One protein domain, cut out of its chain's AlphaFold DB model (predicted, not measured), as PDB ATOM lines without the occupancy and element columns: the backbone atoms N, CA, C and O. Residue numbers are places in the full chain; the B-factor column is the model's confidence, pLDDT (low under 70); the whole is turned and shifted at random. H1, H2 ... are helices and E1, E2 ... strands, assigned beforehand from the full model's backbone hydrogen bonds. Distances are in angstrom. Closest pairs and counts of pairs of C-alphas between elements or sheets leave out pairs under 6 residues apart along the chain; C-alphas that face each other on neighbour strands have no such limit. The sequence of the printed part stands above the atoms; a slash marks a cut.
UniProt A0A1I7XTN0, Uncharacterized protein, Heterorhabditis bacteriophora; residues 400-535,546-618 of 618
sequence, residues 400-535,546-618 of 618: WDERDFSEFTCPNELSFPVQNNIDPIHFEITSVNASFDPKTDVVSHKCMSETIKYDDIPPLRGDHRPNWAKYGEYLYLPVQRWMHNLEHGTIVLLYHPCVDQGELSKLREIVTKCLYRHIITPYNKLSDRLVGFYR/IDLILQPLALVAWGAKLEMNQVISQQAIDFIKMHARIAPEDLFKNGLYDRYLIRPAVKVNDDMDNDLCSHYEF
ATOM      1  N   TRP A 400       3.405  15.243   1.293       80.81
ATOM      2  CA  TRP A 400       3.151  15.776  -0.042       80.81
ATOM      3  C   TRP A 400       2.355  17.100   0.004       80.81
ATOM      4  O   TRP A 400       1.454  17.266   0.831       80.81
ATOM      5  N   ASP A 401       2.671  18.052  -0.887       80.44
ATOM      6  CA  ASP A 401       1.902  19.298  -1.045       80.44
ATOM      7  C   ASP A 401       0.732  19.075  -2.005       80.44
ATOM      8  O   ASP A 401       0.912  18.855  -3.196       80.44
ATOM      9  N   GLU A 402      -0.484  19.224  -1.492       75.56
ATOM     10  CA  GLU A 402      -1.730  19.045  -2.246       75.56
ATOM     11  C   GLU A 402      -1.902  20.007  -3.429       75.56
ATOM     12  O   GLU A 402      -2.793  19.824  -4.259       75.56
ATOM     13  N   ARG A 403      -1.075  21.053  -3.495       78.12
ATOM     14  CA  ARG A 403      -1.051  22.028  -4.589       78.12
ATOM     15  C   ARG A 403      -0.041  21.669  -5.676       78.12
ATOM     16  O   ARG A 403      -0.011  22.352  -6.698       78.12
ATOM     17  N   ASP A 404       0.778  20.639  -5.473       79.50
ATOM     18  CA  ASP A 404       1.731  20.168  -6.468       79.50
ATOM     19  C   ASP A 404       1.088  19.131  -7.396       79.50
ATOM     20  O   ASP A 404       1.123  17.921  -7.172       79.50
ATOM     21  N   PHE A 405       0.489  19.634  -8.473       81.06
ATOM     22  CA  PHE A 405      -0.123  18.809  -9.511       81.06
ATOM     23  C   PHE A 405       0.909  18.053 -10.362       81.06
ATOM     24  O   PHE A 405       0.532  17.126 -11.078       81.06
ATOM     25  N   SER A 406       2.203  18.399 -10.301       80.00
ATOM     26  CA  SER A 406       3.241  17.730 -11.105       80.00
ATOM     27  C   SER A 406       3.460  16.261 -10.713       80.00
ATOM     28  O   SER A 406       4.016  15.478 -11.481       80.00
ATOM     29  N   GLU A 407       2.965  15.865  -9.542       79.56
ATOM     30  CA  GLU A 407       3.022  14.497  -9.024       79.56
ATOM     31  C   GLU A 407       2.108  13.517  -9.776       79.56
ATOM     32  O   GLU A 407       2.399  12.323  -9.846       79.56
ATOM     33  N   PHE A 408       1.029  14.013 -10.388       84.44
ATOM     34  CA  PHE A 408       0.047  13.179 -11.093       84.44
ATOM     35  C   PHE A 408      -0.395  13.718 -12.457       84.44
ATOM     36  O   PHE A 408      -1.178  13.070 -13.150       84.44
ATOM     37  N   THR A 409       0.109  14.877 -12.877       85.12
ATOM     38  CA  THR A 409      -0.095  15.408 -14.230       85.12
ATOM     39  C   THR A 409       1.140  15.180 -15.091       85.12
ATOM     40  O   THR A 409       2.271  15.257 -14.619       85.12
ATOM     41  N   CYS A 410       0.931  14.870 -16.370       80.19
ATOM     42  CA  CYS A 410       2.031  14.754 -17.317       80.19
ATOM     43  C   CYS A 410       2.518  16.156 -17.727       80.19
ATOM     44  O   CYS A 410       1.720  16.927 -18.258       80.19
ATOM     45  N   PRO A 411       3.803  16.500 -17.516       69.50
ATOM     46  CA  PRO A 411       4.345  17.794 -17.933       69.50
ATOM     47  C   PRO A 411       4.626  17.892 -19.443       69.50
ATOM     48  O   PRO A 411       4.838  18.993 -19.943       69.50
ATOM     49  N   ASN A 412       4.652  16.765 -20.164       67.12
ATOM     50  CA  ASN A 412       4.923  16.710 -21.600       67.12
ATOM     51  C   ASN A 412       3.627  16.505 -22.396       67.12
ATOM     52  O   ASN A 412       2.751  15.756 -21.985       67.12
ATOM     53  N   GLU A 413       3.518  17.101 -23.582       63.94
ATOM     54  CA  GLU A 413       2.358  16.861 -24.461       63.94
ATOM     55  C   GLU A 413       2.391  15.477 -25.138       63.94
ATOM     56  O   GLU A 413       1.369  15.004 -25.629       63.94
ATOM     57  N   LEU A 414       3.553  14.815 -25.157       68.50
ATOM     58  CA  LEU A 414       3.757  13.513 -25.791       68.50
ATOM     59  C   LEU A 414       3.941  12.412 -24.741       68.50
ATOM     60  O   LEU A 414       4.714  12.571 -23.791       68.50
ATOM     61  N   SER A 415       3.252  11.287 -24.946       76.31
ATOM     62  CA  SER A 415       3.425  10.075 -24.147       76.31
ATOM     63  C   SER A 415       4.780   9.414 -24.413       76.31
ATOM     64  O   SER A 415       5.399   9.604 -25.464       76.31
ATOM     65  N   PHE A 416       5.256   8.621 -23.451       83.50
ATOM     66  CA  PHE A 416       6.448   7.805 -23.658       83.50
ATOM     67  C   PHE A 416       6.209   6.751 -24.747       83.50
ATOM     68  O   PHE A 416       5.157   6.106 -24.742       83.50
ATOM     69  N   PRO A 417       7.172   6.545 -25.667       82.88
ATOM     70  CA  PRO A 417       7.013   5.586 -26.747       82.88
ATOM     71  C   PRO A 417       7.001   4.152 -26.213       82.88
ATOM     72  O   PRO A 417       7.841   3.773 -25.390       82.88
ATOM     73  N   VAL A 418       6.072   3.352 -26.739       86.25
ATOM     74  CA  VAL A 418       6.023   1.904 -26.514       86.25
ATOM     75  C   VAL A 418       7.098   1.238 -27.372       86.25
ATOM     76  O   VAL A 418       7.163   1.449 -28.583       86.25
ATOM     77  N   GLN A 419       7.959   0.452 -26.737       84.50
ATOM     78  CA  GLN A 419       9.094  -0.237 -27.337       84.50
ATOM     79  C   GLN A 419       8.991  -1.733 -27.034       84.50
ATOM     80  O   GLN A 419       9.223  -2.176 -25.912       84.50
ATOM     81  N   ASN A 420       8.684  -2.523 -28.061       80.06
ATOM     82  CA  ASN A 420       8.433  -3.964 -27.926       80.06
ATOM     83  C   ASN A 420       9.710  -4.793 -27.684       80.06
ATOM     84  O   ASN A 420       9.643  -5.994 -27.455       80.06
ATOM     85  N   ASN A 421      10.878  -4.164 -27.798       81.25
ATOM     86  CA  ASN A 421      12.200  -4.779 -27.702       81.25
ATOM     87  C   ASN A 421      12.809  -4.617 -26.296       81.25
ATOM     88  O   ASN A 421      13.952  -5.015 -26.077       81.25
ATOM     89  N   ILE A 422      12.076  -3.996 -25.366       82.69
ATOM     90  CA  ILE A 422      12.472  -3.863 -23.965       82.69
ATOM     91  C   ILE A 422      11.727  -4.921 -23.158       82.69
ATOM     92  O   ILE A 422      10.513  -4.825 -22.971       82.69
ATOM     93  N   ASP A 423      12.474  -5.887 -22.633       85.44
ATOM     94  CA  ASP A 423      11.928  -6.880 -21.718       85.44
ATOM     95  C   ASP A 423      11.577  -6.249 -20.353       85.44
ATOM     96  O   ASP A 423      12.291  -5.354 -19.874       85.44
ATOM     97  N   PRO A 424      10.493  -6.702 -19.698       90.19
ATOM     98  CA  PRO A 424      10.173  -6.306 -18.335       90.19
ATOM     99  C   PRO A 424      11.301  -6.636 -17.356       90.19
ATOM    100  O   PRO A 424      11.932  -7.690 -17.439       90.19
ATOM    101  N   ILE A 425      11.541  -5.738 -16.401       90.50
ATOM    102  CA  ILE A 425      12.544  -5.942 -15.355       90.50
ATOM    103  C   ILE A 425      11.835  -6.416 -14.097       90.50
ATOM    104  O   ILE A 425      11.090  -5.672 -13.460       90.50
ATOM    105  N   HIS A 426      12.109  -7.657 -13.717       93.44
ATOM    106  CA  HIS A 426      11.666  -8.226 -12.454       93.44
ATOM    107  C   HIS A 426      12.788  -8.154 -11.416       93.44
ATOM    108  O   HIS A 426      13.953  -8.420 -11.718       93.44
ATOM    109  N   PHE A 427      12.446  -7.745 -10.197       93.25
ATOM    110  CA  PHE A 427      13.387  -7.635  -9.091       93.25
ATOM    111  C   PHE A 427      12.728  -8.063  -7.783       93.25
ATOM    112  O   PHE A 427      11.640  -7.595  -7.450       93.25
ATOM    113  N   GLU A 428      13.445  -8.870  -7.006       92.31
ATOM    114  CA  GLU A 428      13.060  -9.281  -5.656       92.31
ATOM    115  C   GLU A 428      14.219  -9.054  -4.688       92.31
ATOM    116  O   GLU A 428      15.372  -9.356  -5.006       92.31
ATOM    117  N   ILE A 429      13.929  -8.583  -3.474       90.19
ATOM    118  CA  ILE A 429      14.954  -8.378  -2.438       90.19
ATOM    119  C   ILE A 429      15.651  -9.698  -2.077       90.19
ATOM    120  O   ILE A 429      16.858  -9.702  -1.849       90.19
ATOM    121  N   THR A 430      14.925 -10.819  -2.094       87.94
ATOM    122  CA  THR A 430      15.439 -12.182  -1.853       87.94
ATOM    123  C   THR A 430      16.598 -12.558  -2.780       87.94
ATOM    124  O   THR A 430      17.495 -13.292  -2.368       87.94
ATOM    125  N   SER A 431      16.632 -12.014  -4.004       87.44
ATOM    126  CA  SER A 431      17.705 -12.265  -4.974       87.44
ATOM    127  C   SER A 431      19.051 -11.650  -4.573       87.44
ATOM    128  O   SER A 431      20.102 -12.151  -4.970       87.44
ATOM    129  N   VAL A 432      19.033 -10.586  -3.760       87.12
ATOM    130  CA  VAL A 432      20.235  -9.860  -3.307       87.12
ATOM    131  C   VAL A 432      20.506 -10.099  -1.819       87.12
ATOM    132  O   VAL A 432      21.653 -10.095  -1.378       87.12
ATOM    133  N   ASN A 433      19.454 -10.337  -1.037       88.19
ATOM    134  CA  ASN A 433      19.507 -10.620   0.386       88.19
ATOM    135  C   ASN A 433      18.692 -11.881   0.704       88.19
ATOM    136  O   ASN A 433      17.510 -11.809   1.030       88.19
ATOM    137  N   ALA A 434      19.362 -13.032   0.690       87.31
ATOM    138  CA  ALA A 434      18.745 -14.328   0.976       87.31
ATOM    139  C   ALA A 434      18.183 -14.466   2.409       87.31
ATOM    140  O   ALA A 434      17.455 -15.413   2.681       87.31
ATOM    141  N   SER A 435      18.528 -13.557   3.332       87.19
ATOM    142  CA  SER A 435      17.998 -13.553   4.706       87.19
ATOM    143  C   SER A 435      16.680 -12.788   4.862       87.19
ATOM    144  O   SER A 435      16.077 -12.828   5.931       87.19
ATOM    145  N   PHE A 436      16.245 -12.075   3.821       89.81
ATOM    146  CA  PHE A 436      14.977 -11.358   3.825       89.81
ATOM    147  C   PHE A 436      13.810 -12.337   3.667       89.81
ATOM    148  O   PHE A 436      13.742 -13.065   2.677       89.81
ATOM    149  N   ASP A 437      12.876 -12.309   4.616       91.19
ATOM    150  CA  ASP A 437      11.591 -12.999   4.520       91.19
ATOM    151  C   ASP A 437      10.464 -11.952   4.542       91.19
ATOM    152  O   ASP A 437      10.294 -11.264   5.556       91.19
ATOM    153  N   PRO A 438       9.684 -11.814   3.455       89.19
ATOM    154  CA  PRO A 438       8.607 -10.836   3.382       89.19
ATOM    155  C   PRO A 438       7.502 -11.072   4.417       89.19
ATOM    156  O   PRO A 438       6.817 -10.117   4.750       89.19
ATOM    157  N   LYS A 439       7.321 -12.288   4.953       90.38
ATOM    158  CA  LYS A 439       6.273 -12.587   5.950       90.38
ATOM    159  C   LYS A 439       6.673 -12.262   7.384       90.38
ATOM    160  O   LYS A 439       5.815 -12.222   8.261       90.38
ATOM    161  N   THR A 440       7.964 -12.067   7.640       88.81
ATOM    162  CA  THR A 440       8.480 -11.761   8.981       88.81
ATOM    163  C   THR A 440       9.255 -10.449   9.033       88.81
ATOM    164  O   THR A 440       9.880 -10.159  10.052       88.81
ATOM    165  N   ASP A 441       9.274  -9.677   7.942       88.12
ATOM    166  CA  ASP A 441       9.900  -8.357   7.916       88.12
ATOM    167  C   ASP A 441       9.193  -7.419   8.900       88.12
ATOM    168  O   ASP A 441       7.975  -7.466   9.063       88.12
ATOM    169  N   VAL A 442       9.968  -6.570   9.573       83.94
ATOM    170  CA  VAL A 442       9.453  -5.650  10.591       83.94
ATOM    171  C   VAL A 442       9.872  -4.237  10.232       83.94
ATOM    172  O   VAL A 442      11.062  -3.916  10.178       83.94
ATOM    173  N   VAL A 443       8.878  -3.379  10.039       85.62
ATOM    174  CA  VAL A 443       9.040  -1.939   9.823       85.62
ATOM    175  C   VAL A 443       8.252  -1.162  10.877       85.62
ATOM    176  O   VAL A 443       7.502  -1.733  11.667       85.62
ATOM    177  N   SER A 444       8.462   0.149  10.959       77.88
ATOM    178  CA  SER A 444       7.810   0.992  11.962       77.88
ATOM    179  C   SER A 444       6.751   1.910  11.360       77.88
ATOM    180  O   SER A 444       6.984   2.621  10.381       77.88
ATOM    181  N   HIS A 445       5.620   2.019  12.054       82.62
ATOM    182  CA  HIS A 445       4.657   3.092  11.833       82.62
ATOM    183  C   HIS A 445       5.216   4.442  12.296       82.62
ATOM    184  O   HIS A 445       5.647   4.589  13.443       82.62
ATOM    185  N   LYS A 446       5.157   5.460  11.431       78.06
ATOM    186  CA  LYS A 446       5.652   6.816  11.731       78.06
ATOM    187  C   LYS A 446       4.523   7.829  11.855       78.06
ATOM    188  O   LYS A 446       3.629   7.902  11.006       78.06
ATOM    189  N   CYS A 447       4.611   8.678  12.877       72.88
ATOM    190  CA  CYS A 447       3.667   9.767  13.129       72.88
ATOM    191  C   CYS A 447       3.721  10.844  12.033       72.88
ATOM    192  O   CYS A 447       4.795  11.155  11.525       72.88
ATOM    193  N   MET A 448       2.588  11.493  11.729       72.25
ATOM    194  CA  MET A 448       2.464  12.514  10.661       72.25
ATOM    195  C   MET A 448       3.423  13.719  10.774       72.25
ATOM    196  O   MET A 448       3.570  14.483   9.824       72.25
ATOM    197  N   SER A 449       4.041  13.930  11.937       72.12
ATOM    198  CA  SER A 449       5.041  14.978  12.181       72.12
ATOM    199  C   SER A 449       6.445  14.631  11.677       72.12
ATOM    200  O   SER A 449       7.303  15.506  11.646       72.12
ATOM    201  N   GLU A 450       6.703  13.372  11.329       75.31
ATOM    202  CA  GLU A 450       8.019  12.878  10.916       75.31
ATOM    203  C   GLU A 450       8.088  12.715   9.398       75.31
ATOM    204  O   GLU A 450       7.168  12.162   8.801       75.31
ATOM    205  N   THR A 451       9.179  13.145   8.767       83.06
ATOM    206  CA  THR A 451       9.420  12.904   7.337       83.06
ATOM    207  C   THR A 451       9.971  11.496   7.123       83.06
ATOM    208  O   THR A 451      10.961  11.123   7.751       83.06
ATOM    209  N   ILE A 452       9.373  10.739   6.201       87.75
ATOM    210  CA  ILE A 452       9.862   9.417   5.786       87.75
ATOM    211  C   ILE A 452      10.610   9.563   4.459       87.75
ATOM    212  O   ILE A 452      10.100  10.193   3.531       87.75
ATOM    213  N   LYS A 453      11.812   8.990   4.368       88.38
ATOM    214  CA  LYS A 453      12.605   8.931   3.136       88.38
ATOM    215  C   LYS A 453      12.748   7.483   2.696       88.38
ATOM    216  O   LYS A 453      12.910   6.607   3.538       88.38
ATOM    217  N   TYR A 454      12.714   7.273   1.387       89.56
ATOM    218  CA  TYR A 454      12.941   5.977   0.768       89.56
ATOM    219  C   TYR A 454      14.108   6.090  -0.208       89.56
ATOM    220  O   TYR A 454      14.152   7.040  -0.993       89.56
ATOM    221  N   ASP A 455      15.029   5.134  -0.146       82.62
ATOM    222  CA  ASP A 455      16.227   5.116  -0.994       82.62
ATOM    223  C   ASP A 455      15.960   4.446  -2.354       82.62
ATOM    224  O   ASP A 455      16.602   4.768  -3.354       82.62
ATOM    225  N   ASP A 456      14.963   3.560  -2.405       84.81
ATOM    226  CA  ASP A 456      14.578   2.808  -3.596       84.81
ATOM    227  C   ASP A 456      13.476   3.505  -4.407       84.81
ATOM    228  O   ASP A 456      12.581   4.166  -3.872       84.81
ATOM    229  N   ILE A 457      13.511   3.312  -5.730       87.06
ATOM    230  CA  ILE A 457      12.525   3.850  -6.676       87.06
ATOM    231  C   ILE A 457      12.005   2.715  -7.586       87.06
ATOM    232  O   ILE A 457      12.812   2.114  -8.313       87.06
ATOM    233  N   PRO A 458      10.684   2.432  -7.575       92.69
ATOM    234  CA  PRO A 458       9.779   2.696  -6.450       92.69
ATOM    235  C   PRO A 458      10.238   1.929  -5.194       92.69
ATOM    236  O   PRO A 458      10.915   0.906  -5.324       92.69
ATOM    237  N   PRO A 459       9.896   2.396  -3.984       94.31
ATOM    238  CA  PRO A 459      10.237   1.670  -2.772       94.31
ATOM    239  C   PRO A 459       9.444   0.372  -2.643       94.31
ATOM    240  O   PRO A 459       8.265   0.322  -2.990       94.31
ATOM    241  N   LEU A 460      10.107  -0.666  -2.131       93.81
ATOM    242  CA  LEU A 460       9.560  -2.028  -2.025       93.81
ATOM    243  C   LEU A 460       9.221  -2.438  -0.589       93.81
ATOM    244  O   LEU A 460       8.510  -3.415  -0.378       93.81
ATOM    245  N   ARG A 461       9.774  -1.714   0.386       92.62
ATOM    246  CA  ARG A 461       9.536  -1.859   1.823       92.62
ATOM    247  C   ARG A 461       9.931  -0.570   2.531       92.62
ATOM    248  O   ARG A 461      10.691   0.236   1.988       92.62
ATOM    249  N   GLY A 462       9.483  -0.411   3.768       91.31
ATOM    250  CA  GLY A 462       9.970   0.633   4.660       91.31
ATOM    251  C   GLY A 462       8.913   1.144   5.624       91.31
ATOM    252  O   GLY A 462       7.748   0.744   5.591       91.31
ATOM    253  N   ASP A 463       9.348   2.066   6.475       89.44
ATOM    254  CA  ASP A 463       8.484   2.764   7.417       89.44
ATOM    255  C   ASP A 463       7.362   3.510   6.678       89.44
ATOM    256  O   ASP A 463       7.555   4.034   5.578       89.44
ATOM    257  N   HIS A 464       6.169   3.571   7.265       91.62
ATOM    258  CA  HIS A 464       4.986   4.113   6.586       91.62
ATOM    259  C   HIS A 464       3.934   4.636   7.583       91.62
ATOM    260  O   HIS A 464       4.159   4.675   8.798       91.62
ATOM    261  N   ARG A 465       2.793   5.146   7.085       85.69
ATOM    262  CA  ARG A 465       1.741   5.735   7.942       85.69
ATOM    263  C   ARG A 465       0.766   4.672   8.449       85.69
ATOM    264  O   ARG A 465       0.296   3.894   7.636       85.69
ATOM    265  N   PRO A 466       0.301   4.742   9.711       81.25
ATOM    266  CA  PRO A 466      -0.583   3.726  10.302       81.25
ATOM    267  C   PRO A 466      -1.984   3.635   9.678       81.25
ATOM    268  O   PRO A 466      -2.679   2.652   9.883       81.25
ATOM    269  N   ASN A 467      -2.423   4.640   8.913       80.88
ATOM    270  CA  ASN A 467      -3.683   4.544   8.172       80.88
ATOM    271  C   ASN A 467      -3.371   4.251   6.702       80.88
ATOM    272  O   ASN A 467      -2.887   5.153   6.003       80.88
ATOM    273  N   TRP A 468      -3.678   3.035   6.253       90.75
ATOM    274  CA  TRP A 468      -3.595   2.626   4.851       90.75
ATOM    275  C   TRP A 468      -4.796   3.128   4.034       90.75
ATOM    276  O   TRP A 468      -5.775   3.669   4.571       90.75
ATOM    277  N   ALA A 469      -4.697   2.993   2.714       93.75
ATOM    278  CA  ALA A 469      -5.708   3.422   1.757       93.75
ATOM    279  C   ALA A 469      -6.825   2.386   1.577       93.75
ATOM    280  O   ALA A 469      -6.606   1.186   1.756       93.75
ATOM    281  N   LYS A 470      -8.026   2.838   1.198       95.50
ATOM    282  CA  LYS A 470      -9.039   1.945   0.614       95.50
ATOM    283  C   LYS A 470      -8.476   1.319  -0.666       95.50
ATOM    284  O   LYS A 470      -7.733   1.965  -1.394       95.50
ATOM    285  N   TYR A 471      -8.833   0.075  -0.956       96.88
ATOM    286  CA  TYR A 471      -8.437  -0.550  -2.218       96.88
ATOM    287  C   TYR A 471      -9.149   0.131  -3.389       96.88
ATOM    288  O   TYR A 471     -10.338   0.458  -3.290       96.88
ATOM    289  N   GLY A 472      -8.431   0.356  -4.489       97.19
ATOM    290  CA  GLY A 472      -8.968   1.000  -5.685       97.19
ATOM    291  C   GLY A 472      -7.995   1.907  -6.437       97.19
ATOM    292  O   GLY A 472      -6.786   1.918  -6.215       97.19
ATOM    293  N   GLU A 473      -8.549   2.681  -7.362       97.50
ATOM    294  CA  GLU A 473      -7.834   3.608  -8.234       97.50
ATOM    295  C   GLU A 473      -7.926   5.041  -7.707       97.50
ATOM    296  O   GLU A 473      -9.015   5.535  -7.409       97.50
ATOM    297  N   TYR A 474      -6.782   5.716  -7.632       96.25
ATOM    298  CA  TYR A 474      -6.616   7.060  -7.093       96.25
ATOM    299  C   TYR A 474      -6.098   8.027  -8.158       96.25
ATOM    300  O   TYR A 474      -5.277   7.664  -8.998       96.25
ATOM    301  N   LEU A 475      -6.520   9.291  -8.071       93.06
ATOM    302  CA  LEU A 475      -5.918  10.389  -8.831       93.06
ATOM    303  C   LEU A 475      -4.477  10.612  -8.371       93.06
ATOM    304  O   LEU A 475      -3.606  10.854  -9.193       93.06
ATOM    305  N   TYR A 476      -4.242  10.505  -7.063       93.50
ATOM    306  CA  TYR A 476      -2.918  10.426  -6.464       93.50
ATOM    307  C   TYR A 476      -3.014   9.827  -5.062       93.50
ATOM    308  O   TYR A 476      -3.865  10.227  -4.261       93.50
ATOM    309  N   LEU A 477      -2.115   8.898  -4.751       93.62
ATOM    310  CA  LEU A 477      -1.960   8.321  -3.427       93.62
ATOM    311  C   LEU A 477      -0.492   8.443  -2.980       93.62
ATOM    312  O   LEU A 477       0.385   7.892  -3.648       93.62
ATOM    313  N   PRO A 478      -0.202   9.121  -1.850       93.06
ATOM    314  CA  PRO A 478       1.166   9.264  -1.362       93.06
ATOM    315  C   PRO A 478       1.832   7.921  -1.057       93.06
ATOM    316  O   PRO A 478       1.183   6.992  -0.566       93.06
ATOM    317  N   VAL A 479       3.151   7.869  -1.257       94.19
ATOM    318  CA  VAL A 479       3.992   6.674  -1.060       94.19
ATOM    319  C   VAL A 479       3.758   6.010   0.288       94.19
ATOM    320  O   VAL A 479       3.521   4.812   0.372       94.19
ATOM    321  N   GLN A 480       3.717   6.805   1.350       93.38
ATOM    322  CA  GLN A 480       3.589   6.332   2.724       93.38
ATOM    323  C   GLN A 480       2.219   5.691   3.019       93.38
ATOM    324  O   GLN A 480       2.056   5.088   4.079       93.38
ATOM    325  N   ARG A 481       1.220   5.855   2.133       93.06
ATOM    326  CA  ARG A 481      -0.106   5.225   2.244       93.06
ATOM    327  C   ARG A 481      -0.122   3.878   1.548       93.06
ATOM    328  O   ARG A 481      -0.399   2.881   2.204       93.06
ATOM    329  N   TRP A 482       0.218   3.843   0.257       95.31
ATOM    330  CA  TRP A 482       0.237   2.578  -0.473       95.31
ATOM    331  C   TRP A 482       1.366   1.650  -0.016       95.31
ATOM    332  O   TRP A 482       1.217   0.444  -0.150       95.31
ATOM    333  N   MET A 483       2.430   2.166   0.613       95.62
ATOM    334  CA  MET A 483       3.437   1.344   1.298       95.62
ATOM    335  C   MET A 483       2.822   0.495   2.419       95.62
ATOM    336  O   MET A 483       3.139  -0.680   2.534       95.62
ATOM    337  N   HIS A 484       1.895   1.051   3.205       94.00
ATOM    338  CA  HIS A 484       1.176   0.270   4.216       94.00
ATOM    339  C   HIS A 484       0.251  -0.759   3.555       94.00
ATOM    340  O   HIS A 484       0.183  -1.907   3.970       94.00
ATOM    341  N   ASN A 485      -0.420  -0.396   2.453       96.06
ATOM    342  CA  ASN A 485      -1.184  -1.385   1.693       96.06
ATOM    343  C   ASN A 485      -0.292  -2.561   1.240       96.06
ATOM    344  O   ASN A 485      -0.737  -3.707   1.313       96.06
ATOM    345  N   LEU A 486       0.955  -2.315   0.814       96.38
ATOM    346  CA  LEU A 486       1.897  -3.387   0.469       96.38
ATOM    347  C   LEU A 486       2.184  -4.315   1.660       96.38
ATOM    348  O   LEU A 486       2.216  -5.524   1.457       96.38
ATOM    349  N   GLU A 487       2.322  -3.786   2.883       94.06
ATOM    350  CA  GLU A 487       2.518  -4.595   4.103       94.06
ATOM    351  C   GLU A 487       1.347  -5.560   4.365       94.06
ATOM    352  O   GLU A 487       1.541  -6.605   4.974       94.06
ATOM    353  N   HIS A 488       0.152  -5.255   3.845       92.50
ATOM    354  CA  HIS A 488      -1.034  -6.121   3.895       92.50
ATOM    355  C   HIS A 488      -1.173  -7.082   2.693       92.50
ATOM    356  O   HIS A 488      -2.238  -7.677   2.490       92.50
ATOM    357  N   GLY A 489      -0.144  -7.191   1.845       92.31
ATOM    358  CA  GLY A 489      -0.118  -8.109   0.701       92.31
ATOM    359  C   GLY A 489      -0.849  -7.606  -0.549       92.31
ATOM    360  O   GLY A 489      -1.288  -8.405  -1.374       92.31
ATOM    361  N   THR A 490      -1.004  -6.290  -0.683       95.19
ATOM    362  CA  THR A 490      -1.648  -5.633  -1.838       95.19
ATOM    363  C   THR A 490      -0.720  -5.610  -3.053       95.19
ATOM    364  O   THR A 490       0.490  -5.473  -2.893       95.19
ATOM    365  N   ILE A 491      -1.281  -5.632  -4.266       97.62
ATOM    366  CA  ILE A 491      -0.541  -5.263  -5.485       97.62
ATOM    367  C   ILE A 491      -0.801  -3.797  -5.832       97.62
ATOM    368  O   ILE A 491      -1.946  -3.377  -6.017       97.62
ATOM    369  N   VAL A 492       0.267  -3.011  -5.952       98.25
ATOM    370  CA  VAL A 492       0.191  -1.598  -6.337       98.25
ATOM    371  C   VAL A 492       0.653  -1.445  -7.787       98.25
ATOM    372  O   VAL A 492       1.808  -1.707  -8.109       98.25
ATOM    373  N   LEU A 493      -0.248  -0.999  -8.663       98.25
ATOM    374  CA  LEU A 493       0.063  -0.554 -10.019       98.25
ATOM    375  C   LEU A 493       0.474   0.919  -9.964       98.25
ATOM    376  O   LEU A 493      -0.355   1.805  -9.731       98.25
ATOM    377  N   LEU A 494       1.755   1.169 -10.212       97.69
ATOM    378  CA  LEU A 494       2.320   2.501 -10.381       97.69
ATOM    379  C   LEU A 494       2.515   2.796 -11.867       97.69
ATOM    380  O   LEU A 494       2.970   1.942 -12.630       97.69
ATOM    381  N   TYR A 495       2.205   4.020 -12.280       95.12
ATOM    382  CA  TYR A 495       2.429   4.456 -13.654       95.12
ATOM    383  C   TYR A 495       2.922   5.896 -13.720       95.12
ATOM    384  O   TYR A 495       2.522   6.748 -12.929       95.12
ATOM    385  N   HIS A 496       3.790   6.198 -14.679       92.75
ATOM    386  CA  HIS A 496       4.195   7.573 -14.916       92.75
ATOM    387  C   HIS A 496       3.021   8.336 -15.556       92.75
ATOM    388  O   HIS A 496       2.402   7.802 -16.479       92.75
ATOM    389  N   PRO A 497       2.720   9.590 -15.165       90.56
ATOM    390  CA  PRO A 497       1.600  10.347 -15.742       90.56
ATOM    391  C   PRO A 497       1.613  10.453 -17.278       90.56
ATOM    392  O   PRO A 497       0.562  10.522 -17.905       90.56
ATOM    393  N   CYS A 498       2.805  10.442 -17.883       87.50
ATOM    394  CA  CYS A 498       3.031  10.466 -19.338       87.50
ATOM    395  C   CYS A 498       3.058   9.087 -20.023       87.50
ATOM    396  O   CYS A 498       3.568   8.967 -21.135       87.50
ATOM    397  N   VAL A 499       2.600   8.024 -19.366       90.38
ATOM    398  CA  VAL A 499       2.550   6.691 -19.978       90.38
ATOM    399  C   VAL A 499       1.547   6.636 -21.135       90.38
ATOM    400  O   VAL A 499       0.547   7.362 -21.144       90.38
ATOM    401  N   ASP A 500       1.796   5.743 -22.094       91.75
ATOM    402  CA  ASP A 500       0.801   5.391 -23.099       91.75
ATOM    403  C   ASP A 500      -0.488   4.873 -22.437       91.75
ATOM    404  O   ASP A 500      -0.479   3.978 -21.587       91.75
ATOM    405  N   GLN A 501      -1.619   5.467 -22.817       92.62
ATOM    406  CA  GLN A 501      -2.905   5.169 -22.187       92.62
ATOM    407  C   GLN A 501      -3.451   3.792 -22.581       92.62
ATOM    408  O   GLN A 501      -4.241   3.222 -21.821       92.62
ATOM    409  N   GLY A 502      -3.044   3.244 -23.730       94.31
ATOM    410  CA  GLY A 502      -3.409   1.898 -24.164       94.31
ATOM    411  C   GLY A 502      -2.751   0.841 -23.283       94.31
ATOM    412  O   GLY A 502      -3.446  -0.004 -22.714       94.31
ATOM    413  N   GLU A 503      -1.438   0.949 -23.084       94.81
ATOM    414  CA  GLU A 503      -0.688   0.051 -22.195       94.81
ATOM    415  C   GLU A 503      -1.162   0.167 -20.736       94.81
ATOM    416  O   GLU A 503      -1.436  -0.846 -20.087       94.81
ATOM    417  N   LEU A 504      -1.391   1.386 -20.227       95.69
ATOM    418  CA  LEU A 504      -1.967   1.573 -18.889       95.69
ATOM    419  C   LEU A 504      -3.349   0.922 -18.757       95.69
ATOM    420  O   LEU A 504      -3.642   0.287 -17.745       95.69
ATOM    421  N   SER A 505      -4.211   1.066 -19.767       96.81
ATOM    422  CA  SER A 505      -5.548   0.460 -19.750       96.81
ATOM    423  C   SER A 505      -5.483  -1.063 -19.749       96.81
ATOM    424  O   SER A 505      -6.226  -1.694 -18.999       96.81
ATOM    425  N   LYS A 506      -4.545  -1.643 -20.504       96.62
ATOM    426  CA  LYS A 506      -4.293  -3.085 -20.533       96.62
ATOM    427  C   LYS A 506      -3.840  -3.614 -19.169       96.62
ATOM    428  O   LYS A 506      -4.396  -4.597 -18.686       96.62
ATOM    429  N   LEU A 507      -2.880  -2.953 -18.512       97.25
ATOM    430  CA  LEU A 507      -2.419  -3.375 -17.180       97.25
ATOM    431  C   LEU A 507      -3.485  -3.161 -16.098       97.25
ATOM    432  O   LEU A 507      -3.676  -4.024 -15.243       97.25
ATOM    433  N   ARG A 508      -4.212  -2.039 -16.162       97.38
ATOM    434  CA  ARG A 508      -5.353  -1.746 -15.283       97.38
ATOM    435  C   ARG A 508      -6.405  -2.849 -15.364       97.38
ATOM    436  O   ARG A 508      -6.897  -3.291 -14.330       97.38
ATOM    437  N   GLU A 509      -6.754  -3.293 -16.568       96.50
ATOM    438  CA  GLU A 509      -7.722  -4.373 -16.763       96.50
ATOM    439  C   GLU A 509      -7.253  -5.681 -16.115       96.50
ATOM    440  O   GLU A 509      -8.023  -6.296 -15.381       96.50
ATOM    441  N   ILE A 510      -5.986  -6.061 -16.313       96.56
ATOM    442  CA  ILE A 510      -5.406  -7.262 -15.693       96.56
ATOM    443  C   ILE A 510      -5.508  -7.180 -14.170       96.56
ATOM    444  O   ILE A 510      -6.076  -8.071 -13.550       96.56
ATOM    445  N   VAL A 511      -5.019  -6.094 -13.564       96.31
ATOM    446  CA  VAL A 511      -5.014  -5.929 -12.102       96.31
ATOM    447  C   VAL A 511      -6.439  -5.935 -11.541       96.31
ATOM    448  O   VAL A 511      -6.733  -6.692 -10.621       96.31
ATOM    449  N   THR A 512      -7.356  -5.163 -12.126       95.69
ATOM    450  CA  THR A 512      -8.744  -5.071 -11.632       95.69
ATOM    451  C   THR A 512      -9.533  -6.373 -11.762       95.69
ATOM    452  O   THR A 512     -10.419  -6.617 -10.947       95.69
ATOM    453  N   LYS A 513      -9.215  -7.218 -12.750       94.44
ATOM    454  CA  LYS A 513      -9.810  -8.554 -12.904       94.44
ATOM    455  C   LYS A 513      -9.086  -9.638 -12.110       94.44
ATOM    456  O   LYS A 513      -9.640 -10.717 -11.929       94.44
ATOM    457  N   CYS A 514      -7.855  -9.387 -11.673       94.12
ATOM    458  CA  CYS A 514      -7.040 -10.381 -10.988       94.12
ATOM    459  C   CYS A 514      -7.270 -10.438  -9.483       94.12
ATOM    460  O   CYS A 514      -7.261 -11.533  -8.925       94.12
ATOM    461  N   LEU A 515      -7.428  -9.286  -8.829       94.31
ATOM    462  CA  LEU A 515      -7.564  -9.227  -7.378       94.31
ATOM    463  C   LEU A 515      -8.387  -8.026  -6.912       94.31
ATOM    464  O   LEU A 515      -8.347  -6.944  -7.501       94.31
ATOM    465  N   TYR A 516      -9.086  -8.211  -5.799       94.31
ATOM    466  CA  TYR A 516      -9.758  -7.155  -5.057       94.31
ATOM    467  C   TYR A 516      -8.745  -6.185  -4.438       94.31
ATOM    468  O   TYR A 516      -8.897  -4.970  -4.567       94.31
ATOM    469  N   ARG A 517      -7.690  -6.700  -3.793       93.69
ATOM    470  CA  ARG A 517      -6.700  -5.890  -3.064       93.69
ATOM    471  C   ARG A 517      -5.652  -5.277  -3.981       93.69
ATOM    472  O   ARG A 517      -4.466  -5.604  -3.919       93.69
ATOM    473  N   HIS A 518      -6.097  -4.353  -4.822       97.19
ATOM    474  CA  HIS A 518      -5.222  -3.555  -5.666       97.19
ATOM    475  C   HIS A 518      -5.263  -2.069  -5.313       97.19
ATOM    476  O   HIS A 518      -6.254  -1.540  -4.805       97.19
ATOM    477  N   ILE A 519      -4.172  -1.386  -5.642       98.38
ATOM    478  CA  ILE A 519      -4.092   0.073  -5.686       98.38
ATOM    479  C   ILE A 519      -3.591   0.477  -7.063       98.38
ATOM    480  O   ILE A 519      -2.641  -0.111  -7.568       98.38
ATOM    481  N   ILE A 520      -4.199   1.496  -7.660       98.44
ATOM    482  CA  ILE A 520      -3.733   2.093  -8.916       98.44
ATOM    483  C   ILE A 520      -3.504   3.580  -8.662       98.44
ATOM    484  O   ILE A 520      -4.428   4.277  -8.247       98.44
ATOM    485  N   THR A 521      -2.283   4.070  -8.875       97.56
ATOM    486  CA  THR A 521      -1.939   5.485  -8.654       97.56
ATOM    487  C   THR A 521      -0.769   5.916  -9.541       97.56
ATOM    488  O   THR A 521       0.119   5.105  -9.819       97.56
ATOM    489  N   PRO A 522      -0.711   7.188  -9.973       94.88
ATOM    490  CA  PRO A 522       0.463   7.701 -10.659       94.88
ATOM    491  C   PRO A 522       1.683   7.796  -9.730       94.88
ATOM    492  O   PRO A 522       1.549   7.983  -8.518       94.88
ATOM    493  N   TYR A 523       2.874   7.687 -10.321       93.62
ATOM    494  CA  TYR A 523       4.174   7.874  -9.679       93.62
ATOM    495  C   TYR A 523       5.173   8.456 -10.693       93.62
ATOM    496  O   TYR A 523       5.706   7.754 -11.555       93.62
ATOM    497  N   ASN A 524       5.416   9.764 -10.605       87.31
ATOM    498  CA  ASN A 524       6.249  10.522 -11.551       87.31
ATOM    499  C   ASN A 524       7.752  10.173 -11.507       87.31
ATOM    500  O   ASN A 524       8.475  10.512 -12.434       87.31
ATOM    501  N   LYS A 525       8.223   9.457 -10.478       87.56
ATOM    502  CA  LYS A 525       9.629   9.027 -10.351       87.56
ATOM    503  C   LYS A 525       9.933   7.718 -11.082       87.56
ATOM    504  O   LYS A 525      11.072   7.247 -11.066       87.56
ATOM    505  N   LEU A 526       8.942   7.081 -11.714       83.75
ATOM    506  CA  LEU A 526       9.224   5.949 -12.597       83.75
ATOM    507  C   LEU A 526      10.108   6.428 -13.750       83.75
ATOM    508  O   LEU A 526       9.803   7.420 -14.401       83.75
ATOM    509  N   SER A 527      11.191   5.697 -14.019       66.94
ATOM    510  CA  SER A 527      12.218   6.044 -15.016       66.94
ATOM    511  C   SER A 527      13.178   7.201 -14.665       66.94
ATOM    512  O   SER A 527      14.025   7.550 -15.488       66.94
ATOM    513  N   ASP A 528      13.171   7.727 -13.429       61.84
ATOM    514  CA  ASP A 528      14.109   8.787 -12.990       61.84
ATOM    515  C   ASP A 528      15.578   8.335 -12.859       61.84
ATOM    516  O   ASP A 528      16.473   9.165 -12.667       61.84
ATOM    517  N   ARG A 529      15.877   7.036 -13.021       53.97
ATOM    518  CA  ARG A 529      17.244   6.483 -12.914       53.97
ATOM    519  C   ARG A 529      18.252   7.107 -13.896       53.97
ATOM    520  O   ARG A 529      19.451   6.966 -13.676       53.97
ATOM    521  N   LEU A 530      17.805   7.813 -14.939       45.19
ATOM    522  CA  LEU A 530      18.678   8.434 -15.949       45.19
ATOM    523  C   LEU A 530      18.543   9.964 -16.072       45.19
ATOM    524  O   LEU A 530      19.432  10.611 -16.632       45.19
ATOM    525  N   VAL A 531      17.494  10.578 -15.514       44.16
ATOM    526  CA  VAL A 531      17.219  12.020 -15.697       44.16
ATOM    527  C   VAL A 531      18.161  12.897 -14.854       44.16
ATOM    528  O   VAL A 531      18.511  14.008 -15.259       44.16
ATOM    529  N   GLY A 532      18.661  12.379 -13.726       39.56
ATOM    530  CA  GLY A 532      19.602  13.092 -12.852       39.56
ATOM    531  C   GLY A 532      20.991  13.327 -13.461       39.56
ATOM    532  O   GLY A 532      21.623  14.341 -13.169       39.56
ATOM    533  N   PHE A 533      21.461  12.445 -14.349       40.34
ATOM    534  CA  PHE A 533      22.810  12.554 -14.922       40.34
ATOM    535  C   PHE A 533      22.874  13.524 -16.117       40.34
ATOM    536  O   PHE A 533      23.894  14.174 -16.344       40.34
ATOM    537  N   TYR A 534      21.770  13.678 -16.858       40.09
ATOM    538  CA  TYR A 534      21.727  14.464 -18.099       40.09
ATOM    539  C   TYR A 534      21.172  15.886 -17.944       40.09
ATOM    540  O   TYR A 534      21.414  16.727 -18.811       40.09
ATOM    541  N   ARG A 535      20.528  16.220 -16.816       40.50
ATOM    542  CA  ARG A 535      20.025  17.586 -16.562       40.50
ATOM    543  C   ARG A 535      21.135  18.642 -16.441       40.50
ATOM    544  O   ARG A 535      20.873  19.822 -16.638       40.50
ATOM    545  N   ILE A 546      19.721   8.583 -28.050       42.25
ATOM    546  CA  ILE A 546      20.032   7.520 -27.102       42.25
ATOM    547  C   ILE A 546      18.681   6.883 -26.796       42.25
ATOM    548  O   ILE A 546      17.805   7.564 -26.260       42.25
ATOM    549  N   ASP A 547      18.506   5.621 -27.183       44.53
ATOM    550  CA  ASP A 547      17.365   4.791 -26.804       44.53
ATOM    551  C   ASP A 547      17.310   4.711 -25.271       44.53
ATOM    552  O   ASP A 547      17.919   3.852 -24.634       44.53
ATOM    553  N   LEU A 548      16.654   5.693 -24.649       55.22
ATOM    554  CA  LEU A 548      16.405   5.704 -23.218       55.22
ATOM    555  C   LEU A 548      15.442   4.547 -22.944       55.22
ATOM    556  O   LEU A 548      14.269   4.601 -23.314       55.22
ATOM    557  N   ILE A 549      15.952   3.492 -22.311       57.88
ATOM    558  CA  ILE A 549      15.146   2.384 -21.801       57.88
ATOM    559  C   ILE A 549      14.291   2.949 -20.663       57.88
ATOM    560  O   ILE A 549      14.761   3.121 -19.538       57.88
ATOM    561  N   LEU A 550      13.049   3.306 -20.980       76.25
ATOM    562  CA  LEU A 550      12.076   3.842 -20.032       76.25
ATOM    563  C   LEU A 550      11.096   2.737 -19.655       76.25
ATOM    564  O   LEU A 550      10.526   2.095 -20.536       76.25
ATOM    565  N   GLN A 551      10.866   2.549 -18.357       86.94
ATOM    566  CA  GLN A 551       9.841   1.644 -17.836       86.94
ATOM    567  C   GLN A 551       8.798   2.473 -17.071       86.94
ATOM    568  O   GLN A 551       8.914   2.672 -15.860       86.94
ATOM    569  N   PRO A 552       7.822   3.065 -17.789       91.56
ATOM    570  CA  PRO A 552       6.807   3.941 -17.215       91.56
ATOM    571  C   PRO A 552       5.681   3.207 -16.476       91.56
ATOM    572  O   PRO A 552       4.797   3.876 -15.945       91.56
ATOM    573  N   LEU A 553       5.684   1.872 -16.442       95.00
ATOM    574  CA  LEU A 553       4.724   1.047 -15.706       95.00
ATOM    575  C   LEU A 553       5.457   0.182 -14.684       95.00
ATOM    576  O   LEU A 553       6.527  -0.346 -14.980       95.00
ATOM    577  N   ALA A 554       4.867  -0.008 -13.505       96.50
ATOM    578  CA  ALA A 554       5.373  -0.943 -12.512       96.50
ATOM    579  C   ALA A 554       4.239  -1.613 -11.728       96.50
ATOM    580  O   ALA A 554       3.291  -0.953 -11.304       96.50
ATOM    581  N   LEU A 555       4.365  -2.918 -11.488       98.12
ATOM    582  CA  LEU A 555       3.652  -3.611 -10.419       98.12
ATOM    583  C   LEU A 555       4.588  -3.748  -9.223       98.12
ATOM    584  O   LEU A 555       5.741  -4.148  -9.381       98.12
ATOM    585  N   VAL A 556       4.093  -3.416  -8.038       97.75
ATOM    586  CA  VAL A 556       4.858  -3.467  -6.791       97.75
ATOM    587  C   VAL A 556       4.120  -4.333  -5.778       97.75
ATOM    588  O   VAL A 556       2.904  -4.214  -5.620       97.75
ATOM    589  N   ALA A 557       4.880  -5.190  -5.106       97.19
ATOM    590  CA  ALA A 557       4.481  -6.014  -3.973       97.19
ATOM    591  C   ALA A 557       5.512  -5.838  -2.838       97.19
ATOM    592  O   ALA A 557       6.560  -5.216  -3.040       97.19
ATOM    593  N   TRP A 558       5.245  -6.370  -1.642       96.25
ATOM    594  CA  TRP A 558       6.194  -6.256  -0.531       96.25
ATOM    595  C   TRP A 558       7.511  -6.979  -0.853       96.25
ATOM    596  O   TRP A 558       7.570  -8.201  -0.946       96.25
ATOM    597  N   GLY A 559       8.583  -6.210  -1.047       94.50
ATOM    598  CA  GLY A 559       9.910  -6.723  -1.389       94.50
ATOM    599  C   GLY A 559      10.122  -7.137  -2.852       94.50
ATOM    600  O   GLY A 559      11.189  -7.672  -3.159       94.50
ATOM    601  N   ALA A 560       9.174  -6.870  -3.758       96.06
ATOM    602  CA  ALA A 560       9.286  -7.237  -5.171       96.06
ATOM    603  C   ALA A 560       8.673  -6.191  -6.115       96.06
ATOM    604  O   ALA A 560       7.702  -5.512  -5.778       96.06
ATOM    605  N   LYS A 561       9.216  -6.076  -7.331       96.00
ATOM    606  CA  LYS A 561       8.627  -5.271  -8.409       96.00
ATOM    607  C   LYS A 561       8.797  -5.898  -9.786       96.00
ATOM    608  O   LYS A 561       9.770  -6.604 -10.043       96.00
ATOM    609  N   LEU A 562       7.871  -5.561 -10.673       96.50
ATOM    610  CA  LEU A 562       7.935  -5.807 -12.108       96.50
ATOM    611  C   LEU A 562       7.759  -4.472 -12.831       96.50
ATOM    612  O   LEU A 562       6.662  -3.917 -12.847       96.50
ATOM    613  N   GLU A 563       8.831  -3.955 -13.411       94.06
ATOM    614  CA  GLU A 563       8.827  -2.733 -14.213       94.06
ATOM    615  C   GLU A 563       8.683  -3.095 -15.705       94.06
ATOM    616  O   GLU A 563       9.189  -4.118 -16.171       94.06
ATOM    617  N   MET A 564       7.931  -2.292 -16.460       93.19
ATOM    618  CA  MET A 564       7.532  -2.587 -17.839       93.19
ATOM    619  C   MET A 564       7.549  -1.327 -18.708       93.19
ATOM    620  O   MET A 564       7.154  -0.241 -18.273       93.19
ATOM    621  N   ASN A 565       7.962  -1.489 -19.969       92.12
ATOM    622  CA  ASN A 565       7.664  -0.529 -21.033       92.12
ATOM    623  C   ASN A 565       6.340  -0.876 -21.722       92.12
ATOM    624  O   ASN A 565       5.402  -0.083 -21.701       92.12
ATOM    625  N   GLN A 566       6.269  -2.095 -22.250       92.56
ATOM    626  CA  GLN A 566       5.064  -2.707 -22.785       92.56
ATOM    627  C   GLN A 566       4.527  -3.751 -21.801       92.56
ATOM    628  O   GLN A 566       5.288  -4.482 -21.165       92.56
ATOM    629  N   VAL A 567       3.207  -3.857 -21.694       94.69
ATOM    630  CA  VAL A 567       2.540  -4.831 -20.833       94.69
ATOM    631  C   VAL A 567       2.571  -6.209 -21.480       94.69
ATOM    632  O   VAL A 567       1.829  -6.496 -22.430       94.69
ATOM    633  N   ILE A 568       3.373  -7.096 -20.898       94.50
ATOM    634  CA  ILE A 568       3.354  -8.530 -21.187       94.50
ATOM    635  C   ILE A 568       2.370  -9.197 -20.225       94.50
ATOM    636  O   ILE A 568       2.686  -9.444 -19.063       94.50
ATOM    637  N   SER A 569       1.157  -9.482 -20.714       94.62
ATOM    638  CA  SER A 569       0.031  -9.930 -19.880       94.62
ATOM    639  C   SER A 569       0.358 -11.144 -19.012       94.62
ATOM    640  O   SER A 569       0.036 -11.131 -17.829       94.62
ATOM    641  N   GLN A 570       1.032 -12.155 -19.570       94.25
ATOM    642  CA  GLN A 570       1.373 -13.367 -18.824       94.25
ATOM    643  C   GLN A 570       2.321 -13.070 -17.657       94.25
ATOM    644  O   GLN A 570       2.051 -13.489 -16.542       94.25
ATOM    645  N   GLN A 571       3.367 -12.266 -17.875       95.25
ATOM    646  CA  GLN A 571       4.310 -11.910 -16.811       95.25
ATOM    647  C   GLN A 571       3.651 -11.073 -15.708       95.25
ATOM    648  O   GLN A 571       3.954 -11.259 -14.533       95.25
ATOM    649  N   ALA A 572       2.721 -10.179 -16.064       96.38
ATOM    650  CA  ALA A 572       1.948  -9.422 -15.081       96.38
ATOM    651  C   ALA A 572       1.042 -10.336 -14.235       96.38
ATOM    652  O   ALA A 572       0.983 -10.181 -13.016       96.38
ATOM    653  N   ILE A 573       0.367 -11.304 -14.865       96.44
ATOM    654  CA  ILE A 573      -0.470 -12.301 -14.179       96.44
ATOM    655  C   ILE A 573       0.385 -13.179 -13.260       96.44
ATOM    656  O   ILE A 573       0.043 -13.347 -12.090       96.44
ATOM    657  N   ASP A 574       1.509 -13.693 -13.761       96.12
ATOM    658  CA  ASP A 574       2.426 -14.540 -12.996       96.12
ATOM    659  C   ASP A 574       2.989 -13.784 -11.787       96.12
ATOM    660  O   ASP A 574       3.032 -14.328 -10.684       96.12
ATOM    661  N   PHE A 575       3.336 -12.503 -11.957       97.25
ATOM    662  CA  PHE A 575       3.775 -11.643 -10.860       97.25
ATOM    663  C   PHE A 575       2.694 -11.489  -9.785       97.25
ATOM    664  O   PHE A 575       2.983 -11.664  -8.603       97.25
ATOM    665  N   ILE A 576       1.445 -11.208 -10.174       96.69
ATOM    666  CA  ILE A 576       0.327 -11.087  -9.226       96.69
ATOM    667  C   ILE A 576       0.118 -12.404  -8.475       96.69
ATOM    668  O   ILE A 576       0.029 -12.390  -7.248       96.69
ATOM    669  N   LYS A 577       0.076 -13.539  -9.185       95.19
ATOM    670  CA  LYS A 577      -0.105 -14.866  -8.575       95.19
ATOM    671  C   LYS A 577       1.025 -15.222  -7.609       95.19
ATOM    672  O   LYS A 577       0.778 -15.877  -6.602       95.19
ATOM    673  N   MET A 578       2.252 -14.805  -7.918       95.00
ATOM    674  CA  MET A 578       3.430 -15.115  -7.116       95.00
ATOM    675  C   MET A 578       3.565 -14.223  -5.881       95.00
ATOM    676  O   MET A 578       4.047 -14.709  -4.867       95.00
ATOM    677  N   HIS A 579       3.158 -12.952  -5.953       95.50
ATOM    678  CA  HIS A 579       3.504 -11.945  -4.939       95.50
ATOM    679  C   HIS A 579       2.325 -11.364  -4.158       95.50
ATOM    680  O   HIS A 579       2.524 -10.800  -3.080       95.50
ATOM    681  N   ALA A 580       1.089 -11.488  -4.650       93.81
ATOM    682  CA  ALA A 580      -0.067 -11.036  -3.884       93.81
ATOM    683  C   ALA A 580      -0.182 -11.841  -2.581       93.81
ATOM    684  O   ALA A 580       0.077 -13.044  -2.548       93.81
ATOM    685  N   ARG A 581      -0.601 -11.179  -1.497       93.44
ATOM    686  CA  ARG A 581      -0.738 -11.767  -0.148       93.44
ATOM    687  C   ARG A 581       0.566 -12.225   0.512       93.44
ATOM    688  O   ARG A 581       0.522 -12.847   1.574       93.44
ATOM    689  N   ILE A 582       1.721 -11.939  -0.088       93.19
ATOM    690  CA  ILE A 582       3.028 -12.232   0.504       93.19
ATOM    691  C   ILE A 582       3.583 -10.947   1.115       93.19
ATOM    692  O   ILE A 582       4.222 -10.149   0.438       93.19
ATOM    693  N   ALA A 583       3.305 -10.744   2.401       92.62
ATOM    694  CA  ALA A 583       3.752  -9.594   3.180       92.62
ATOM    695  C   ALA A 583       3.686  -9.914   4.691       92.62
ATOM    696  O   ALA A 583       3.200 -10.997   5.046       92.62
ATOM    697  N   PRO A 584       4.161  -9.020   5.581       88.44
ATOM    698  CA  PRO A 584       4.144  -9.246   7.027       88.44
ATOM    699  C   PRO A 584       2.730  -9.411   7.592       88.44
ATOM    700  O   PRO A 584       2.522 -10.165   8.544       88.44
ATOM    701  N   GLU A 585       1.746  -8.749   6.982       86.88
ATOM    702  CA  GLU A 585       0.338  -8.847   7.343       86.88
ATOM    703  C   GLU A 585      -0.512  -9.318   6.147       86.88
ATOM    704  O   GLU A 585      -0.228  -9.025   4.989       86.88
ATOM    705  N   ASP A 586      -1.600 -10.046   6.417       86.12
ATOM    706  CA  ASP A 586      -2.590 -10.457   5.404       86.12
ATOM    707  C   ASP A 586      -3.964  -9.916   5.816       86.12
ATOM    708  O   ASP A 586      -4.783 -10.607   6.430       86.12
ATOM    709  N   LEU A 587      -4.186  -8.627   5.548       83.50
ATOM    710  CA  LEU A 587      -5.416  -7.922   5.902       83.50
ATOM    711  C   LEU A 587      -6.215  -7.563   4.651       83.50
ATOM    712  O   LEU A 587      -5.709  -6.950   3.719       83.50
ATOM    713  N   PHE A 588      -7.502  -7.914   4.661       83.62
ATOM    714  CA  PHE A 588      -8.432  -7.636   3.561       83.62
ATOM    715  C   PHE A 588      -9.321  -6.412   3.768       83.62
ATOM    716  O   PHE A 588     -10.079  -6.011   2.883       83.62
ATOM    717  N   LYS A 589      -9.289  -5.825   4.965       85.94
ATOM    718  CA  LYS A 589     -10.159  -4.701   5.297       85.94
ATOM    719  C   LYS A 589      -9.673  -3.440   4.595       85.94
ATOM    720  O   LYS A 589      -8.497  -3.093   4.645       85.94
ATOM    721  N   ASN A 590     -10.619  -2.715   4.009       87.69
ATOM    722  CA  ASN A 590     -10.371  -1.388   3.465       87.69
ATOM    723  C   ASN A 590      -9.768  -0.450   4.520       87.69
ATOM    724  O   ASN A 590     -10.233  -0.405   5.661       87.69
ATOM    725  N   GLY A 591      -8.780   0.338   4.095       81.75
ATOM    726  CA  GLY A 591      -8.182   1.377   4.920       81.75
ATOM    727  C   GLY A 591      -9.094   2.585   5.111       81.75
ATOM    728  O   GLY A 591     -10.133   2.734   4.467       81.75
ATOM    729  N   LEU A 592      -8.701   3.480   6.015       83.06
ATOM    730  CA  LEU A 592      -9.474   4.690   6.321       83.06
ATOM    731  C   LEU A 592      -9.183   5.852   5.360       83.06
ATOM    732  O   LEU A 592      -9.907   6.843   5.383       83.06
ATOM    733  N   TYR A 593      -8.127   5.770   4.540       83.81
ATOM    734  CA  TYR A 593      -7.744   6.844   3.624       83.81
ATOM    735  C   TYR A 593      -8.412   6.692   2.245       83.81
ATOM    736  O   TYR A 593      -8.164   5.728   1.524       83.81
ATOM    737  N   ASP A 594      -9.220   7.673   1.842       90.19
ATOM    738  CA  ASP A 594      -9.965   7.682   0.569       90.19
ATOM    739  C   ASP A 594      -9.869   9.001  -0.206       90.19
ATOM    740  O   ASP A 594     -10.529   9.198  -1.227       90.19
ATOM    741  N   ARG A 595      -8.996   9.904   0.234       86.25
ATOM    742  CA  ARG A 595      -8.773  11.162  -0.465       86.25
ATOM    743  C   ARG A 595      -8.192  10.901  -1.855       86.25
ATOM    744  O   ARG A 595      -7.210  10.174  -1.970       86.25
ATOM    745  N   TYR A 596      -8.769  11.547  -2.872       88.81
ATOM    746  CA  TYR A 596      -8.443  11.358  -4.292       88.81
ATOM    747  C   TYR A 596      -8.758   9.963  -4.850       88.81
ATOM    748  O   TYR A 596      -8.303   9.641  -5.944       88.81
ATOM    749  N   LEU A 597      -9.559   9.151  -4.155       93.81
ATOM    750  CA  LEU A 597     -10.075   7.900  -4.706       93.81
ATOM    751  C   LEU A 597     -11.016   8.205  -5.885       93.81
ATOM    752  O   LEU A 597     -12.015   8.902  -5.726       93.81
ATOM    753  N   ILE A 598     -10.691   7.682  -7.067       93.69
ATOM    754  CA  ILE A 598     -11.505   7.794  -8.285       93.69
ATOM    755  C   ILE A 598     -12.490   6.628  -8.352       93.69
ATOM    756  O   ILE A 598     -13.671   6.833  -8.627       93.69
ATOM    757  N   ARG A 599     -12.009   5.396  -8.127       94.50
ATOM    758  CA  ARG A 599     -12.837   4.182  -8.199       94.50
ATOM    759  C   ARG A 599     -12.469   3.217  -7.077       94.50
ATOM    760  O   ARG A 599     -11.320   2.788  -7.034       94.50
ATOM    761  N   PRO A 600     -13.402   2.841  -6.188       95.50
ATOM    762  CA  PRO A 600     -13.143   1.782  -5.219       95.50
ATOM    763  C   PRO A 600     -12.951   0.436  -5.929       95.50
ATOM    764  O   PRO A 600     -13.610   0.165  -6.935       95.50
ATOM    765  N   ALA A 601     -12.078  -0.414  -5.390       94.25
ATOM    766  CA  ALA A 601     -11.903  -1.771  -5.887       94.25
ATOM    767  C   ALA A 601     -13.180  -2.593  -5.682       94.25
ATOM    768  O   ALA A 601     -13.855  -2.496  -4.650       94.25
ATOM    769  N   VAL A 602     -13.494  -3.426  -6.669       92.12
ATOM    770  CA  VAL A 602     -14.614  -4.365  -6.626       92.12
ATOM    771  C   VAL A 602     -14.065  -5.752  -6.331       92.12
ATOM    772  O   VAL A 602     -12.991  -6.117  -6.804       92.12
ATOM    773  N   LYS A 603     -14.794  -6.514  -5.518       90.06
ATOM    774  CA  LYS A 603     -14.442  -7.899  -5.210       90.06
ATOM    775  C   LYS A 603     -14.523  -8.731  -6.486       90.06
ATOM    776  O   LYS A 603     -15.552  -8.699  -7.156       90.06
ATOM    777  N   VAL A 604     -13.448  -9.447  -6.802       86.94
ATOM    778  CA  VAL A 604     -13.389 -10.312  -7.987       86.94
ATOM    779  C   VAL A 604     -14.070 -11.645  -7.686       86.94
ATOM    780  O   VAL A 604     -15.063 -11.982  -8.322       86.94
ATOM    781  N   ASN A 605     -13.567 -12.357  -6.677       81.94
ATOM    782  CA  ASN A 605     -14.053 -13.676  -6.271       81.94
ATOM    783  C   ASN A 605     -14.525 -13.661  -4.812       81.94
ATOM    784  O   ASN A 605     -15.711 -13.818  -4.528       81.94
ATOM    785  N   ASP A 606     -13.598 -13.420  -3.885       84.62
ATOM    786  CA  ASP A 606     -13.868 -13.312  -2.455       84.62
ATOM    787  C   ASP A 606     -13.049 -12.184  -1.815       84.62
ATOM    788  O   ASP A 606     -12.233 -11.528  -2.464       84.62
ATOM    789  N   ASP A 607     -13.298 -11.934  -0.532       80.44
ATOM    790  CA  ASP A 607     -12.658 -10.854   0.219       80.44
ATOM    791  C   ASP A 607     -11.159 -11.101   0.439       80.44
ATOM    792  O   ASP A 607     -10.414 -10.152   0.657       80.44
ATOM    793  N   MET A 608     -10.714 -12.358   0.396       85.19
ATOM    794  CA  MET A 608      -9.347 -12.761   0.722       85.19
ATOM    795  C   MET A 608      -8.463 -12.942  -0.509       85.19
ATOM    796  O   MET A 608      -7.286 -13.256  -0.344       85.19
ATOM    797  N   ASP A 609      -8.978 -12.747  -1.721       88.88
ATOM    798  CA  ASP A 609      -8.264 -13.048  -2.961       88.88
ATOM    799  C   ASP A 609      -7.674 -14.474  -2.947       88.88
ATOM    800  O   ASP A 609      -6.483 -14.674  -3.187       88.88
ATOM    801  N   ASN A 610      -8.473 -15.483  -2.572       87.19
ATOM    802  CA  ASN A 610      -7.993 -16.876  -2.561       87.19
ATOM    803  C   ASN A 610      -7.767 -17.440  -3.967       87.19
ATOM    804  O   ASN A 610      -6.932 -18.322  -4.144       87.19
ATOM    805  N   ASP A 611      -8.508 -16.929  -4.944       89.00
ATOM    806  CA  ASP A 611      -8.453 -17.352  -6.336       89.00
ATOM    807  C   ASP A 611      -8.070 -16.149  -7.210       89.00
ATOM    808  O   ASP A 611      -8.917 -15.364  -7.645       89.00
ATOM    809  N   LEU A 612      -6.756 -15.946  -7.350       91.31
ATOM    810  CA  LEU A 612      -6.151 -14.820  -8.063       91.31
ATOM    811  C   LEU A 612      -6.200 -15.043  -9.576       91.31
ATOM    812  O   LEU A 612      -5.746 -16.069 -10.080       91.31
ATOM    813  N   CYS A 613      -6.635 -14.024 -10.322       90.25
ATOM    814  CA  CYS A 613      -6.664 -14.047 -11.791       90.25
ATOM    815  C   CYS A 613      -7.505 -15.181 -12.405       90.25
ATOM    816  O   CYS A 613      -7.203 -15.625 -13.512       90.25
ATOM    817  N   SER A 614      -8.587 -15.591 -11.740       85.12
ATOM    818  CA  SER A 614      -9.539 -16.617 -12.207       85.12
ATOM    819  C   SER A 614     -10.070 -16.393 -13.628       85.12
ATOM    820  O   SER A 614     -10.316 -17.328 -14.381       85.12
ATOM    821  N   HIS A 615     -10.187 -15.132 -14.042       82.31
ATOM    822  CA  HIS A 615     -10.667 -14.736 -15.367       82.31
ATOM    823  C   HIS A 615      -9.667 -15.018 -16.503       82.31
ATOM    824  O   HIS A 615     -10.013 -14.857 -17.673       82.31
ATOM    825  N   TYR A 616      -8.430 -15.387 -16.162       82.38
ATOM    826  CA  TYR A 616      -7.338 -15.661 -17.094       82.38
ATOM    827  C   TYR A 616      -6.863 -17.119 -17.036       82.38
ATOM    828  O   TYR A 616      -5.829 -17.446 -17.618       82.38
ATOM    829  N   GLU A 617      -7.591 -17.995 -16.338       67.44
ATOM    830  CA  GLU A 617      -7.348 -19.434 -16.399       67.44
ATOM    831  C   GLU A 617      -7.849 -19.990 -17.740       67.44
ATOM    832  O   GLU A 617      -9.010 -19.799 -18.109       67.44
ATOM    833  N   PHE A 618      -6.944 -20.632 -18.483       49.53
ATOM    834  CA  PHE A 618      -7.231 -21.404 -19.694       49.53
ATOM    835  C   PHE A 618      -7.193 -22.897 -19.394       49.53
ATOM    836  O   PHE A 618      -6.253 -23.320 -18.678       49.53
TER     837      PHE A 618
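Overview. This is residues 400 to 535 and 546 to 618 of the 618 residues of an uncharacterized protein of Heterorhabditis bacteriophora (UniProt A0A1I7XTN0). Amid little regular structure, long loops surround a twisted mixed sheet, E1-E6-E5-E3-E4-E2-E7, with H2 and H4 over one face, H1 over the other. Of 209 printed residues, 69 are in four named helices and seven named strands, E1-E2-H1-E3-H2-E4-H3-E5-E6-H4-E7, mixed in class. It is compact, radius of gyration of the C-alphas 16.3 A, spanning 50 by 43 by 38 A.

Arrangement. E5, residues 553-557, and E6, 560-564, form a hairpin, N 555 and O 562 2.8 A apart. H2, 501-514, and H4, 569-579, touch at a steep tilt of 43 degrees, closest at C-alphas 510 and 573, 7.2 A. H1, 479-487, is on the opposite face. Every O i to N i+4 pair is within hydrogen-bond range in H2 and H4, 4 of 5 in H1.

Along the chain. E1, 425-428, begins at C-alpha (12.544, -5.942, -15.355) and E7, 597-600, ends at (-13.143, 1.782, -5.219). E2 is 472-474, E3 491-495, E4 518-522, H3 531-534.

Size, cuts and confidence. Residues 536-545 are cut out, a 14.6 A gap; links E1-E2 and H4-E7 are long; low-confidence residues include 527-535.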